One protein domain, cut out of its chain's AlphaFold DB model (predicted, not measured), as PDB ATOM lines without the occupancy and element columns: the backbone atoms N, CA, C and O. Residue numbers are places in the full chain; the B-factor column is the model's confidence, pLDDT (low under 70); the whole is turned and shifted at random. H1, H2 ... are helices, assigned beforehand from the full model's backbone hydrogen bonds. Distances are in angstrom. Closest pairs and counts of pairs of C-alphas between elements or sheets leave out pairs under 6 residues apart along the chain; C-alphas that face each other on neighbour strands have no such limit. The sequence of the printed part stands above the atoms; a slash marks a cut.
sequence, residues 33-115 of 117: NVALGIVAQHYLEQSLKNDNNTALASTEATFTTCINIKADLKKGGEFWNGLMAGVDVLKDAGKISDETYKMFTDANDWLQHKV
ATOM      1  N   ASN A  33     -36.899 -32.670  25.163       65.31
ATOM      2  CA  ASN A  33     -37.930 -33.251  24.315       65.31
ATOM      3  C   ASN A  33     -37.400 -33.383  22.877       65.31
ATOM      4  O   ASN A  33     -37.611 -32.523  22.023       65.31
ATOM      5  N   VAL A  34     -36.690 -34.483  22.621       78.56
ATOM      6  CA  VAL A  34     -36.181 -34.866  21.298       78.56
ATOM      7  C   VAL A  34     -37.298 -35.284  20.343       78.56
ATOM      8  O   VAL A  34     -37.075 -35.326  19.136       78.56
ATOM      9  N   ALA A  35     -38.503 -35.565  20.853       83.44
ATOM     10  CA  ALA A  35     -39.608 -36.061  20.040       83.44
ATOM     11  C   ALA A  35     -40.019 -35.038  18.978       83.44
ATOM     12  O   ALA A  35     -40.200 -35.414  17.824       83.44
ATOM     13  N   LEU A  36     -40.064 -33.744  19.321       86.44
ATOM     14  CA  LEU A  36     -40.348 -32.699  18.333       86.44
ATOM     15  C   LEU A  36     -39.297 -32.669  17.214       86.44
ATOM     16  O   LEU A  36     -39.652 -32.518  16.050       86.44
ATOM     17  N   GLY A  37     -38.018 -32.855  17.556       86.62
ATOM     18  CA  GLY A  37     -36.935 -32.927  16.575       86.62
ATOM     19  C   GLY A  37     -37.089 -34.114  15.623       86.62
ATOM     20  O   GLY A  37     -36.958 -33.949  14.414       86.62
ATOM     21  N   ILE A  38     -37.443 -35.289  16.151       90.31
ATOM     22  CA  ILE A  38     -37.670 -36.506  15.355       90.31
ATOM     23  C   ILE A  38     -38.894 -36.345  14.440       90.31
ATOM     24  O   ILE A  38     -38.833 -36.683  13.259       90.31
ATOM     25  N   VAL A  39     -39.994 -35.792  14.963       91.50
ATOM     26  CA  VAL A  39     -41.217 -35.519  14.192       91.50
ATOM     27  C   VAL A  39     -40.937 -34.510  13.076       91.50
ATOM     28  O   VAL A  39     -41.330 -34.738  11.932       91.50
ATOM     29  N   ALA A  40     -40.214 -33.428  13.378       90.62
ATOM     30  CA  ALA A  40     -39.827 -32.421  12.393       90.62
ATOM     31  C   ALA A  40     -38.908 -32.997  11.311       90.62
ATOM     32  O   ALA A  40     -39.136 -32.748  10.130       90.62
ATOM     33  N   GLN A  41     -37.914 -33.805  11.691       90.94
ATOM     34  CA  GLN A  41     -37.039 -34.480  10.735       90.94
ATOM     35  C   GLN A  41     -37.847 -35.375   9.790       90.94
ATOM     36  O   GLN A  41     -37.715 -35.252   8.573       90.94
ATOM     37  N   HIS A  42     -38.714 -36.235  10.330       93.12
ATOM     38  CA  HIS A  42     -39.532 -37.125   9.512       93.12
ATOM     39  C   HIS A  42     -40.440 -36.339   8.559       93.12
ATOM     40  O   HIS A  42     -40.505 -36.652   7.371       93.12
ATOM     41  N   TYR A  43     -41.095 -35.286   9.052       91.81
ATOM     42  CA  TYR A  43     -41.936 -34.425   8.224       91.81
ATOM     43  C   TYR A  43     -41.143 -33.772   7.085       91.81
ATOM     44  O   TYR A  43     -41.577 -33.813   5.933       91.81
ATOM     45  N   LEU A  44     -39.961 -33.219   7.375       90.75
ATOM     46  CA  LEU A  44     -39.101 -32.604   6.364       90.75
ATOM     47  C   LEU A  44     -38.652 -33.623   5.312       90.75
ATOM     48  O   LEU A  44     -38.752 -33.349   4.118       90.75
ATOM     49  N   GLU A  45     -38.237 -34.821   5.722       91.75
ATOM     50  CA  GLU A  45     -37.867 -35.894   4.794       91.75
ATOM     51  C   GLU A  45     -39.036 -36.324   3.895       91.75
ATOM     52  O   GLU A  45     -38.840 -36.579   2.704       91.75
ATOM     53  N   GLN A  46     -40.258 -36.376   4.434       90.81
ATOM     54  CA  GLN A  46     -41.453 -36.686   3.644       90.81
ATOM     55  C   GLN A  46     -41.840 -35.539   2.707       90.81
ATOM     56  O   GLN A  46     -42.223 -35.798   1.567       90.81
ATOM     57  N   SER A  47     -41.668 -34.284   3.133       88.00
ATOM     58  CA  SER A  47     -41.928 -33.094   2.306       88.00
ATOM     59  C   SER A  47     -40.993 -32.982   1.093       88.00
ATOM     60  O   SER A  47     -41.290 -32.291   0.123       88.00
ATOM     61  N   LEU A  48     -39.848 -33.676   1.121       87.31
ATOM     62  CA  LEU A  48     -38.939 -33.758  -0.025       87.31
ATOM     63  C   LEU A  48     -39.406 -34.747  -1.095       87.31
ATOM     64  O   LEU A  48     -39.013 -34.611  -2.253       87.31
ATOM     65  N   LYS A  49     -40.206 -35.745  -0.712       87.88
ATOM     66  CA  LYS A  49     -40.673 -36.824  -1.592       87.88
ATOM     67  C   LYS A  49     -42.099 -36.593  -2.088       87.88
ATOM     68  O   LYS A  49     -42.411 -36.973  -3.210       87.88
ATOM     69  N   ASN A  50     -42.938 -35.983  -1.254       85.81
ATOM     70  CA  ASN A  50     -44.374 -35.819  -1.464       85.81
ATOM     71  C   ASN A  50     -44.798 -34.353  -1.272       85.81
ATOM     72  O   ASN A  50     -44.003 -33.510  -0.865       85.81
ATOM     73  N   ASP A  51     -46.066 -34.044  -1.543       88.44
ATOM     74  CA  ASP A  51     -46.662 -32.760  -1.177       88.44
ATOM     75  C   ASP A  51     -46.821 -32.619   0.349       88.44
ATOM     76  O   ASP A  51     -46.904 -33.607   1.081       88.44
ATOM     77  N   ASN A  52     -46.905 -31.378   0.837       85.62
ATOM     78  CA  ASN A  52     -46.940 -31.085   2.275       85.62
ATOM     79  C   ASN A  52     -48.128 -31.734   3.005       85.62
ATOM     80  O   ASN A  52     -47.984 -32.124   4.162       85.62
ATOM     81  N   ASN A  53     -49.282 -31.890   2.345       87.56
ATOM     82  CA  ASN A  53     -50.451 -32.512   2.970       87.56
ATOM     83  C   ASN A  53     -50.244 -34.021   3.138       87.56
ATOM     84  O   ASN A  53     -50.509 -34.558   4.213       87.56
ATOM     85  N   THR A  54     -49.709 -34.695   2.117       89.94
ATOM     86  CA  THR A  54     -49.346 -36.117   2.215       89.94
ATOM     87  C   THR A  54     -48.211 -36.342   3.213       89.94
ATOM     88  O   THR A  54     -48.250 -37.302   3.981       89.94
ATOM     89  N   ALA A  55     -47.222 -35.444   3.262       90.12
ATOM     90  CA  ALA A  55     -46.141 -35.503   4.243       90.12
ATOM     91  C   ALA A  55     -46.664 -35.369   5.681       90.12
ATOM     92  O   ALA A  55     -46.259 -36.140   6.555       90.12
ATOM     93  N   LEU A  56     -47.600 -34.445   5.924       91.00
ATOM     94  CA  LEU A  56     -48.243 -34.283   7.226       91.00
ATOM     95  C   LEU A  56     -49.043 -35.533   7.607       91.00
ATOM     96  O   LEU A  56     -48.811 -36.083   8.679       91.00
ATOM     97  N   ALA A  57     -49.897 -36.034   6.711       91.62
ATOM     98  CA  ALA A  57     -50.697 -37.234   6.962       91.62
ATOM     99  C   ALA A  57     -49.823 -38.476   7.227       91.62
ATOM    100  O   ALA A  57     -50.107 -39.261   8.128       91.62
ATOM    101  N   SER A  58     -48.718 -38.636   6.488       92.44
ATOM    102  CA  SER A  58     -47.734 -39.704   6.725       92.44
ATOM    103  C   SER A  58     -47.063 -39.568   8.093       92.44
ATOM    104  O   SER A  58     -46.816 -40.568   8.769       92.44
ATOM    105  N   THR A  59     -46.765 -38.338   8.507       91.50
ATOM    106  CA  THR A  59     -46.166 -38.061   9.818       91.50
ATOM    107  C   THR A  59     -47.168 -38.371  10.931       91.50
ATOM    108  O   THR A  59     -46.824 -39.062  11.886       91.50
ATOM    109  N   GLU A  60     -48.430 -37.967  10.774       92.06
ATOM    110  CA  GLU A  60     -49.525 -38.280  11.704       92.06
ATOM    111  C   GLU A  60     -49.785 -39.781  11.838       92.06
ATOM    112  O   GLU A  60     -49.960 -40.283  12.947       92.06
ATOM    113  N   ALA A  61     -49.716 -40.523  10.733       91.94
ATOM    114  CA  ALA A  61     -49.838 -41.976  10.750       91.94
ATOM    115  C   ALA A  61     -48.640 -42.679  11.418       91.94
ATOM    116  O   ALA A  61     -48.800 -43.769  11.966       91.94
ATOM    117  N   THR A  62     -47.448 -42.077  11.376       92.62
ATOM    118  CA  THR A  62     -46.222 -42.652  11.959       92.62
ATOM    119  C   THR A  62     -46.144 -42.407  13.466       92.62
ATOM    120  O   THR A  62     -45.772 -43.304  14.223       92.62
ATOM    121  N   PHE A  63     -46.523 -41.213  13.923       90.88
ATOM    122  CA  PHE A  63     -46.432 -40.803  15.328       90.88
ATOM    123  C   PHE A  63     -47.812 -40.776  15.994       90.88
ATOM    124  O   PHE A  63     -48.286 -39.741  16.453       90.88
ATOM    125  N   THR A  64     -48.451 -41.941  16.087       89.06
ATOM    126  CA  THR A  64     -49.828 -42.093  16.601       89.06
ATOM    127  C   THR A  64     -50.008 -41.727  18.077       89.06
ATOM    128  O   THR A  64     -51.133 -41.534  18.532       89.06
ATOM    129  N   THR A  65     -48.918 -41.639  18.842       86.12
ATOM    130  CA  THR A  65     -48.927 -41.215  20.251       86.12
ATOM    131  C   THR A  65     -48.902 -39.696  20.421       86.12
ATOM    132  O   THR A  65     -49.170 -39.203  21.517       86.12
ATOM    133  N   CYS A  66     -48.586 -38.943  19.363       84.94
ATOM    134  CA  CYS A  66     -48.596 -37.485  19.380       84.94
ATOM    135  C   CYS A  66     -50.024 -36.964  19.177       84.94
ATOM    136  O   CYS A  66     -50.761 -37.436  18.318       84.94
ATOM    137  N   ILE A  67     -50.414 -35.963  19.968       85.12
ATOM    138  CA  ILE A  67     -51.799 -35.471  19.999       85.12
ATOM    139  C   ILE A  67     -52.094 -34.562  18.802       85.12
ATOM    140  O   ILE A  67     -53.150 -34.673  18.187       85.12
ATOM    141  N   ASN A  68     -51.190 -33.627  18.493       88.50
ATOM    142  CA  ASN A  68     -51.405 -32.650  17.429       88.50
ATOM    143  C   ASN A  68     -50.087 -32.252  16.759       88.50
ATOM    144  O   ASN A  68     -49.503 -31.205  17.039       88.50
ATOM    145  N   ILE A  69     -49.655 -33.090  15.823       89.94
ATOM    146  CA  ILE A  69     -48.392 -32.920  15.100       89.94
ATOM    147  C   ILE A  69     -48.367 -31.620  14.303       89.94
ATOM    148  O   ILE A  69     -47.345 -30.938  14.291       89.94
ATOM    149  N   LYS A  70     -49.483 -31.217  13.682       90.38
ATOM    150  CA  LYS A  70     -49.538 -29.941  12.958       90.38
ATOM    151  C   LYS A  70     -49.243 -28.753  13.881       90.38
ATOM    152  O   LYS A  70     -48.474 -27.867  13.511       90.38
ATOM    153  N   ALA A  71     -49.847 -28.721  15.070       90.19
ATOM    154  CA  ALA A  71     -49.609 -27.654  16.040       90.19
ATOM    155  C   ALA A  71     -48.169 -27.678  16.573       90.19
ATOM    156  O   ALA A  71     -47.541 -26.624  16.683       90.19
ATOM    157  N   ASP A  72     -47.634 -28.867  16.842       89.69
ATOM    158  CA  ASP A  72     -46.266 -29.050  17.325       89.69
ATOM    159  C   ASP A  72     -45.230 -28.586  16.288       89.69
ATOM    160  O   ASP A  72     -44.330 -27.806  16.608       89.69
ATOM    161  N   LEU A  73     -45.401 -28.969  15.019       90.19
ATOM    162  CA  LEU A  73     -44.558 -28.519  13.908       90.19
ATOM    163  C   LEU A  73     -44.634 -27.001  13.707       90.19
ATOM    164  O   LEU A  73     -43.605 -26.355  13.499       90.19
ATOM    165  N   LYS A  74     -45.833 -26.410  13.823       90.44
ATOM    166  CA  LYS A  74     -46.004 -24.952  13.765       90.44
ATOM    167  C   LYS A  74     -45.215 -24.260  14.878       90.44
ATOM    168  O   LYS A  74     -44.496 -23.302  14.606       90.44
ATOM    169  N   LYS A  75     -45.298 -24.773  16.107       88.81
ATOM    170  CA  LYS A  75     -44.542 -24.252  17.252       88.81
ATOM    171  C   LYS A  75     -43.029 -24.387  17.050       88.81
ATOM    172  O   LYS A  75     -42.283 -23.478  17.402       88.81
ATOM    173  N   GLY A  76     -42.576 -25.480  16.432       88.62
ATOM    174  CA  GLY A  76     -41.184 -25.645  16.003       88.62
ATOM    175  C   GLY A  76     -40.741 -24.583  14.990       88.62
ATOM    176  O   GLY A  76     -39.651 -24.028  15.116       88.62
ATOM    177  N   GLY A  77     -41.603 -24.236  14.029       89.69
ATOM    178  CA  GLY A  77     -41.355 -23.145  13.080       89.69
ATOM    179  C   GLY A  77     -41.297 -21.764  13.744       89.69
ATOM    180  O   GLY A  77     -40.412 -20.968  13.445       89.69
ATOM    181  N   GLU A  78     -42.191 -21.486  14.695       89.75
ATOM    182  CA  GLU A  78     -42.160 -20.248  15.489       89.75
ATOM    183  C   GLU A  78     -40.867 -20.135  16.311       89.75
ATOM    184  O   GLU A  78     -40.248 -19.070  16.352       89.75
ATOM    185  N   PHE A  79     -40.416 -21.244  16.905       90.06
ATOM    186  CA  PHE A  79     -39.124 -21.308  17.587       90.06
ATOM    187  C   PHE A  79     -37.957 -21.016  16.635       90.06
ATOM    188  O   PHE A  79     -37.086 -20.216  16.976       90.06
ATOM    189  N   TRP A  80     -37.952 -21.606  15.435       91.81
ATOM    190  CA  TRP A  80     -36.922 -21.347  14.426       91.81
ATOM    191  C   TRP A  80     -36.859 -19.866  14.025       91.81
ATOM    192  O   TRP A  80     -35.774 -19.293  13.957       91.81
ATOM    193  N   ASN A  81     -38.008 -19.210  13.844       91.38
ATOM    194  CA  ASN A  81     -38.052 -17.773  13.557       91.38
ATOM    195  C   ASN A  81     -37.433 -16.944  14.696       91.38
ATOM    196  O   ASN A  81     -36.675 -16.007  14.443       91.38
ATOM    197  N   GLY A  82     -37.718 -17.305  15.952       91.81
ATOM    198  CA  GLY A  82     -37.096 -16.675  17.120       91.81
ATOM    199  C   GLY A  82     -35.584 -16.908  17.189       91.81
ATOM    200  O   GLY A  82     -34.835 -15.987  17.512       91.81
ATOM    201  N   LEU A  83     -35.124 -18.113  16.835       92.50
ATOM    202  CA  LEU A  83     -33.701 -18.436  16.737       92.50
ATOM    203  C   LEU A  83     -33.007 -17.563  15.688       92.50
ATOM    204  O   LEU A  83     -31.968 -16.986  15.995       92.50
ATOM    205  N   MET A  84     -33.586 -17.424  14.493       94.38
ATOM    206  CA  MET A  84     -33.022 -16.584  13.431       94.38
ATOM    207  C   MET A  84     -32.917 -15.116  13.852       94.38
ATOM    208  O   MET A  84     -31.860 -14.518  13.681       94.38
ATOM    209  N   ALA A  85     -33.940 -14.572  14.520       94.19
ATOM    210  CA  ALA A  85     -33.866 -13.223  15.083       94.19
ATOM    211  C   ALA A  85     -32.734 -13.083  16.122       94.19
ATOM    212  O   ALA A  85     -32.043 -12.067  16.172       94.19
ATOM    213  N   GLY A  86     -32.504 -14.113  16.943       92.31
ATOM    214  CA  GLY A  86     -31.365 -14.154  17.865       92.31
ATOM    215  C   GLY A  86     -30.015 -14.219  17.145       92.31
ATOM    216  O   GLY A  86     -29.064 -13.557  17.562       92.31
ATOM    217  N   VAL A  87     -29.925 -14.983  16.054       94.12
ATOM    218  CA  VAL A  87     -28.729 -15.079  15.205       94.12
ATOM    219  C   VAL A  87     -28.399 -13.729  14.562       94.12
ATOM    220  O   VAL A  87     -27.231 -13.341  14.580       94.12
ATOM    221  N   ASP A  88     -29.400 -12.983  14.089       93.81
ATOM    222  CA  ASP A  88     -29.217 -11.623  13.562       93.81
ATOM    223  C   ASP A  88     -28.628 -10.686  14.629       93.81
ATOM    224  O   ASP A  88     -27.600 -10.047  14.404       93.81
ATOM    225  N   VAL A  89     -29.182 -10.693  15.848       95.94
ATOM    226  CA  VAL A  89     -28.650  -9.891  16.968       95.94
ATOM    227  C   VAL A  89     -27.202 -10.269  17.302       95.94
ATOM    228  O   VAL A  89     -26.369  -9.399  17.566       95.94
ATOM    229  N   LEU A  90     -26.872 -11.564  17.299       93.25
ATOM    230  CA  LEU A  90     -25.506 -12.030  17.556       93.25
ATOM    231  C   LEU A  90     -24.537 -11.611  16.447       93.25
ATOM    232  O   LEU A  90     -23.372 -11.312  16.744       93.25
ATOM    233  N   LYS A  91     -24.998 -11.583  15.194       94.56
ATOM    234  CA  LYS A  91     -24.210 -11.112  14.057       94.56
ATOM    235  C   LYS A  91     -23.922  -9.620  14.171       94.56
ATOM    236  O   LYS A  91     -22.755  -9.231  14.089       94.56
ATOM    237  N   ASP A  92     -24.944  -8.819  14.448       94.38
ATOM    238  CA  ASP A  92     -24.824  -7.369  14.631       94.38
ATOM    239  C   ASP A  92     -23.904  -7.013  15.806       94.38
ATOM    240  O   ASP A  92     -23.098  -6.085  15.732       94.38
ATOM    241  N   ALA A  93     -23.951  -7.804  16.881       94.56
ATOM    242  CA  ALA A  93     -23.067  -7.663  18.035       94.56
ATOM    243  C   ALA A  93     -21.632  -8.188  17.800       94.56
ATOM    244  O   ALA A  93     -20.818  -8.182  18.732       94.56
ATOM    245  N   GLY A  94     -21.316  -8.689  16.599       93.50
ATOM    246  CA  GLY A  94     -20.007  -9.245  16.247       93.50
ATOM    247  C   GLY A  94     -19.621 -10.483  17.064       93.50
ATOM    248  O   GLY A  94     -18.436 -10.734  17.281       93.50
ATOM    249  N   LYS A  95     -20.605 -11.229  17.584       94.06
ATOM    250  CA  LYS A  95     -20.392 -12.410  18.443       94.06
ATOM    251  C   LYS A  95     -20.266 -13.716  17.665       94.06
ATOM    252  O   LYS A  95     -19.820 -14.706  18.240       94.06
ATOM    253  N   ILE A  96     -20.628 -13.714  16.386       94.19
ATOM    254  CA  ILE A  96     -20.491 -14.852  15.471       94.19
ATOM    255  C   ILE A  96     -19.785 -14.426  14.179       94.19
ATOM    256  O   ILE A  96     -19.839 -13.259  13.782       94.19
ATOM    257  N   SER A  97     -19.105 -15.374  13.527       95.75
ATOM    258  CA  SER A  97     -18.438 -15.137  12.244       95.75
ATOM    259  C   SER A  97     -19.446 -15.023  11.094       95.75
ATOM    260  O   SER A  97     -20.585 -15.482  11.199       95.75
ATOM    261  N   ASP A  98     -19.016 -14.436   9.971       94.88
ATOM    262  CA  ASP A  98     -19.805 -14.415   8.728       94.88
ATOM    263  C   ASP A  98     -20.133 -15.822   8.222       94.88
ATOM    264  O   ASP A  98     -21.222 -16.060   7.710       94.88
ATOM    265  N   GLU A  99     -19.209 -16.767   8.401       95.50
ATOM    266  CA  GLU A  99     -19.408 -18.163   8.015       95.50
ATOM    267  C   GLU A  99     -20.531 -18.812   8.828       95.50
ATOM    268  O   GLU A  99     -21.450 -19.393   8.254       95.50
ATOM    269  N   THR A 100     -20.514 -18.655  10.157       93.12
ATOM    270  CA  THR A 100     -21.581 -19.178  11.019       93.12
ATOM    271  C   THR A 100     -22.918 -18.530  10.686       93.12
ATOM    272  O   THR A 100     -23.912 -19.237  10.557       93.12
ATOM    273  N   TYR A 101     -22.948 -17.209  10.494       94.88
ATOM    274  CA  TYR A 101     -24.165 -16.508  10.092       94.88
ATOM    275  C   TYR A 101     -24.731 -17.063   8.779       94.88
ATOM    276  O   TYR A 101     -25.909 -17.413   8.711       94.88
ATOM    277  N   LYS A 102     -23.864 -17.252   7.777       96.38
ATOM    278  CA  LYS A 102     -24.241 -17.801   6.476       96.38
ATOM    279  C   LYS A 102     -24.850 -19.202   6.569       96.38
ATOM    280  O   LYS A 102     -25.824 -19.486   5.880       96.38
ATOM    281  N   MET A 103     -24.323 -20.073   7.432       94.94
ATOM    282  CA  MET A 103     -24.894 -21.411   7.634       94.94
ATOM    283  C   MET A 103     -26.358 -21.350   8.097       94.94
ATOM    284  O   MET A 103     -27.186 -22.121   7.614       94.94
ATOM    285  N   PHE A 104     -26.683 -20.433   9.014       94.31
ATOM    286  CA  PHE A 104     -28.049 -20.260   9.512       94.31
ATOM    287  C   PHE A 104     -28.974 -19.649   8.458       94.31
ATOM    288  O   PHE A 104     -30.091 -20.135   8.282       94.31
ATOM    289  N   THR A 105     -28.519 -18.629   7.723       95.44
ATOM    290  CA  THR A 105     -29.335 -18.001   6.673       95.44
ATOM    291  C   THR A 105     -29.606 -18.958   5.518       95.44
ATOM    292  O   THR A 105     -30.750 -19.077   5.095       95.44
ATOM    293  N   ASP A 106     -28.600 -19.715   5.070       95.25
ATOM    294  CA  ASP A 106     -28.759 -20.686   3.982       95.25
ATOM    295  C   ASP A 106     -29.753 -21.799   4.371       95.25
ATOM    296  O   ASP A 106     -30.599 -22.205   3.570       95.25
ATOM    297  N   ALA A 107     -29.688 -22.271   5.623       92.69
ATOM    298  CA  ALA A 107     -30.645 -23.239   6.154       92.69
ATOM    299  C   ALA A 107     -32.063 -22.653   6.252       92.69
ATOM    300  O   ALA A 107     -33.036 -23.327   5.903       92.69
ATOM    301  N   ASN A 108     -32.189 -21.399   6.698       93.38
ATOM    302  CA  ASN A 108     -33.472 -20.714   6.777       93.38
ATOM    303  C   ASN A 108     -34.101 -20.549   5.391       93.38
ATOM    304  O   ASN A 108     -35.257 -20.921   5.210       93.38
ATOM    305  N   ASP A 109     -33.344 -20.071   4.405       92.69
ATOM    306  CA  ASP A 109     -33.832 -19.877   3.039       92.69
ATOM    307  C   ASP A 109     -34.339 -21.195   2.442       92.69
ATOM    308  O   ASP A 109     -35.445 -21.259   1.897       92.69
ATOM    309  N   TRP A 110     -33.582 -22.283   2.622       90.44
ATOM    310  CA  TRP A 110     -34.023 -23.616   2.213       90.44
ATOM    311  C   TRP A 110     -35.347 -24.020   2.879       90.44
ATOM    312  O   TRP A 110     -36.253 -24.519   2.203       90.44
ATOM    313  N   LEU A 111     -35.487 -23.768   4.185       88.50
ATOM    314  CA  LEU A 111     -36.679 -24.122   4.951       88.50
ATOM    315  C   LEU A 111     -37.920 -23.341   4.487       88.50
ATOM    316  O   LEU A 111     -38.970 -23.952   4.271       88.50
ATOM    317  N   GLN A 112     -37.799 -22.024   4.268       85.12
ATOM    318  CA  GLN A 112     -38.911 -21.155   3.845       85.12
ATOM    319  C   GLN A 112     -39.502 -21.570   2.487       85.12
ATOM    320  O   GLN A 112     -40.698 -21.409   2.233       85.12
ATOM    321  N   HIS A 113     -38.685 -22.140   1.599       79.56
ATOM    322  CA  HIS A 113     -39.154 -22.627   0.303       79.56
ATOM    323  C   HIS A 113     -39.874 -23.981   0.371       79.56
ATOM    324  O   HIS A 113     -40.634 -24.305  -0.547       79.56
ATOM    325  N   LYS A 114     -39.641 -24.774   1.422       71.94
ATOM    326  CA  LYS A 114     -40.124 -26.159   1.534       71.94
ATOM    327  C   LYS A 114     -41.323 -26.304   2.462       71.94
ATOM    328  O   LYS A 114     -42.277 -27.002   2.124       71.94
ATOM    329  N   VAL A 115     -41.322 -25.616   3.598       66.56
ATOM    330  CA  VAL A 115     -42.371 -25.768   4.606       66.56
ATOM    331  C   VAL A 115     -43.430 -24.685   4.431       66.56
ATOM    332  O   VAL A 115     -43.206 -23.516   4.718       66.56
TER     333      VAL A 115
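Overview. This is residues 33 to 115 of the 117 residues of the protein "Temperature dependent protein affecting M2 dsRNA replication" of Absidia repens (UniProt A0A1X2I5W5). A long helix, H3, runs along the longest axis, and H4 folds back from its far end to make a long hairpin that widens toward its open end; H1 crosses the first part of H3 and stands across that open end, with H2 packed on the side of H1 away from H4. The frame is loose: H4 comes near H3 mainly around the turn of the hairpin, and its last residues end near the end of H1. The printed part has 83 residues, with four named helices in the order H1, H2, H3, H4 and no named strand, and its class is all helix. It is loose, with a radius of gyration of the C-alphas of 14.8 A, and elongated, spanning 45 by 25 by 15 A.

Along the chain. H3, the longest helix, is residues 69 to 92 and measures 34.8 A from first to last C-alpha, from (-48.392, -32.920, 15.100) to (-24.824, -7.369, 14.631). H4 is residues 98 to 114, 24.5 A long, and ends at C-alpha 114 at (-40.124, -26.159, 1.534). H1 is residues 34 to 47, 19.9 A long, and begins at C-alpha 34 at (-36.181, -34.866, 21.298). H2 is residues 52 to 62, 15.1 A long.

Arrangement. H3 is the hub and touches the three other helices. H3 and H4 form a helical hairpin at a shallow tilt of 29 degrees, opposite ways; their closest C-alphas are those of Lys 91 and Tyr 101, 6.7 A apart, and H3 touches H4 with residues 84 to 91 alone. H1 touches H3 about perpendicular, at 82 degrees, through residues 36 to 40 of H1 and 69 to 76 of H3; the closest C-alphas, of Ala 40 and Leu 73, are 6.3 A apart. H2 touches H3 at residues 69 to 70 of H3 alone, at a steep tilt of 65 degrees, with the C-alphas of Glu 60 and Ile 69 closest at 6.4 A. H1 and H2 form a second helical hairpin at a steep tilt of 45 degrees, opposite ways; the closest C-alphas, of Gln 46 and Ala 55, are 4.9 A apart. The helix packing is mostly crossed, with one of the four touching pairs at a shallow tilt. H1 and H4 are close but not clearly touching, with the C-alphas of Ser 47 and Lys 114 closest at 7.2 A. H2 and H4 are only just apart, at 8.4 A. In H1, H2, H3 and H4 every backbone O i to N i+4 pair is within hydrogen-bond range.

Size, cuts and confidence. The C-alphas farthest apart are those of Ala 61 and Gly 94, at 44.6 A. The printed part has no cut. The links from H1 to H2 and from H3 to H4 are tight, and that from H2 to H3 is short, with 6 residues. The mean pLDDT of the printed part is 90.0; residues 33 and 115 are under 70.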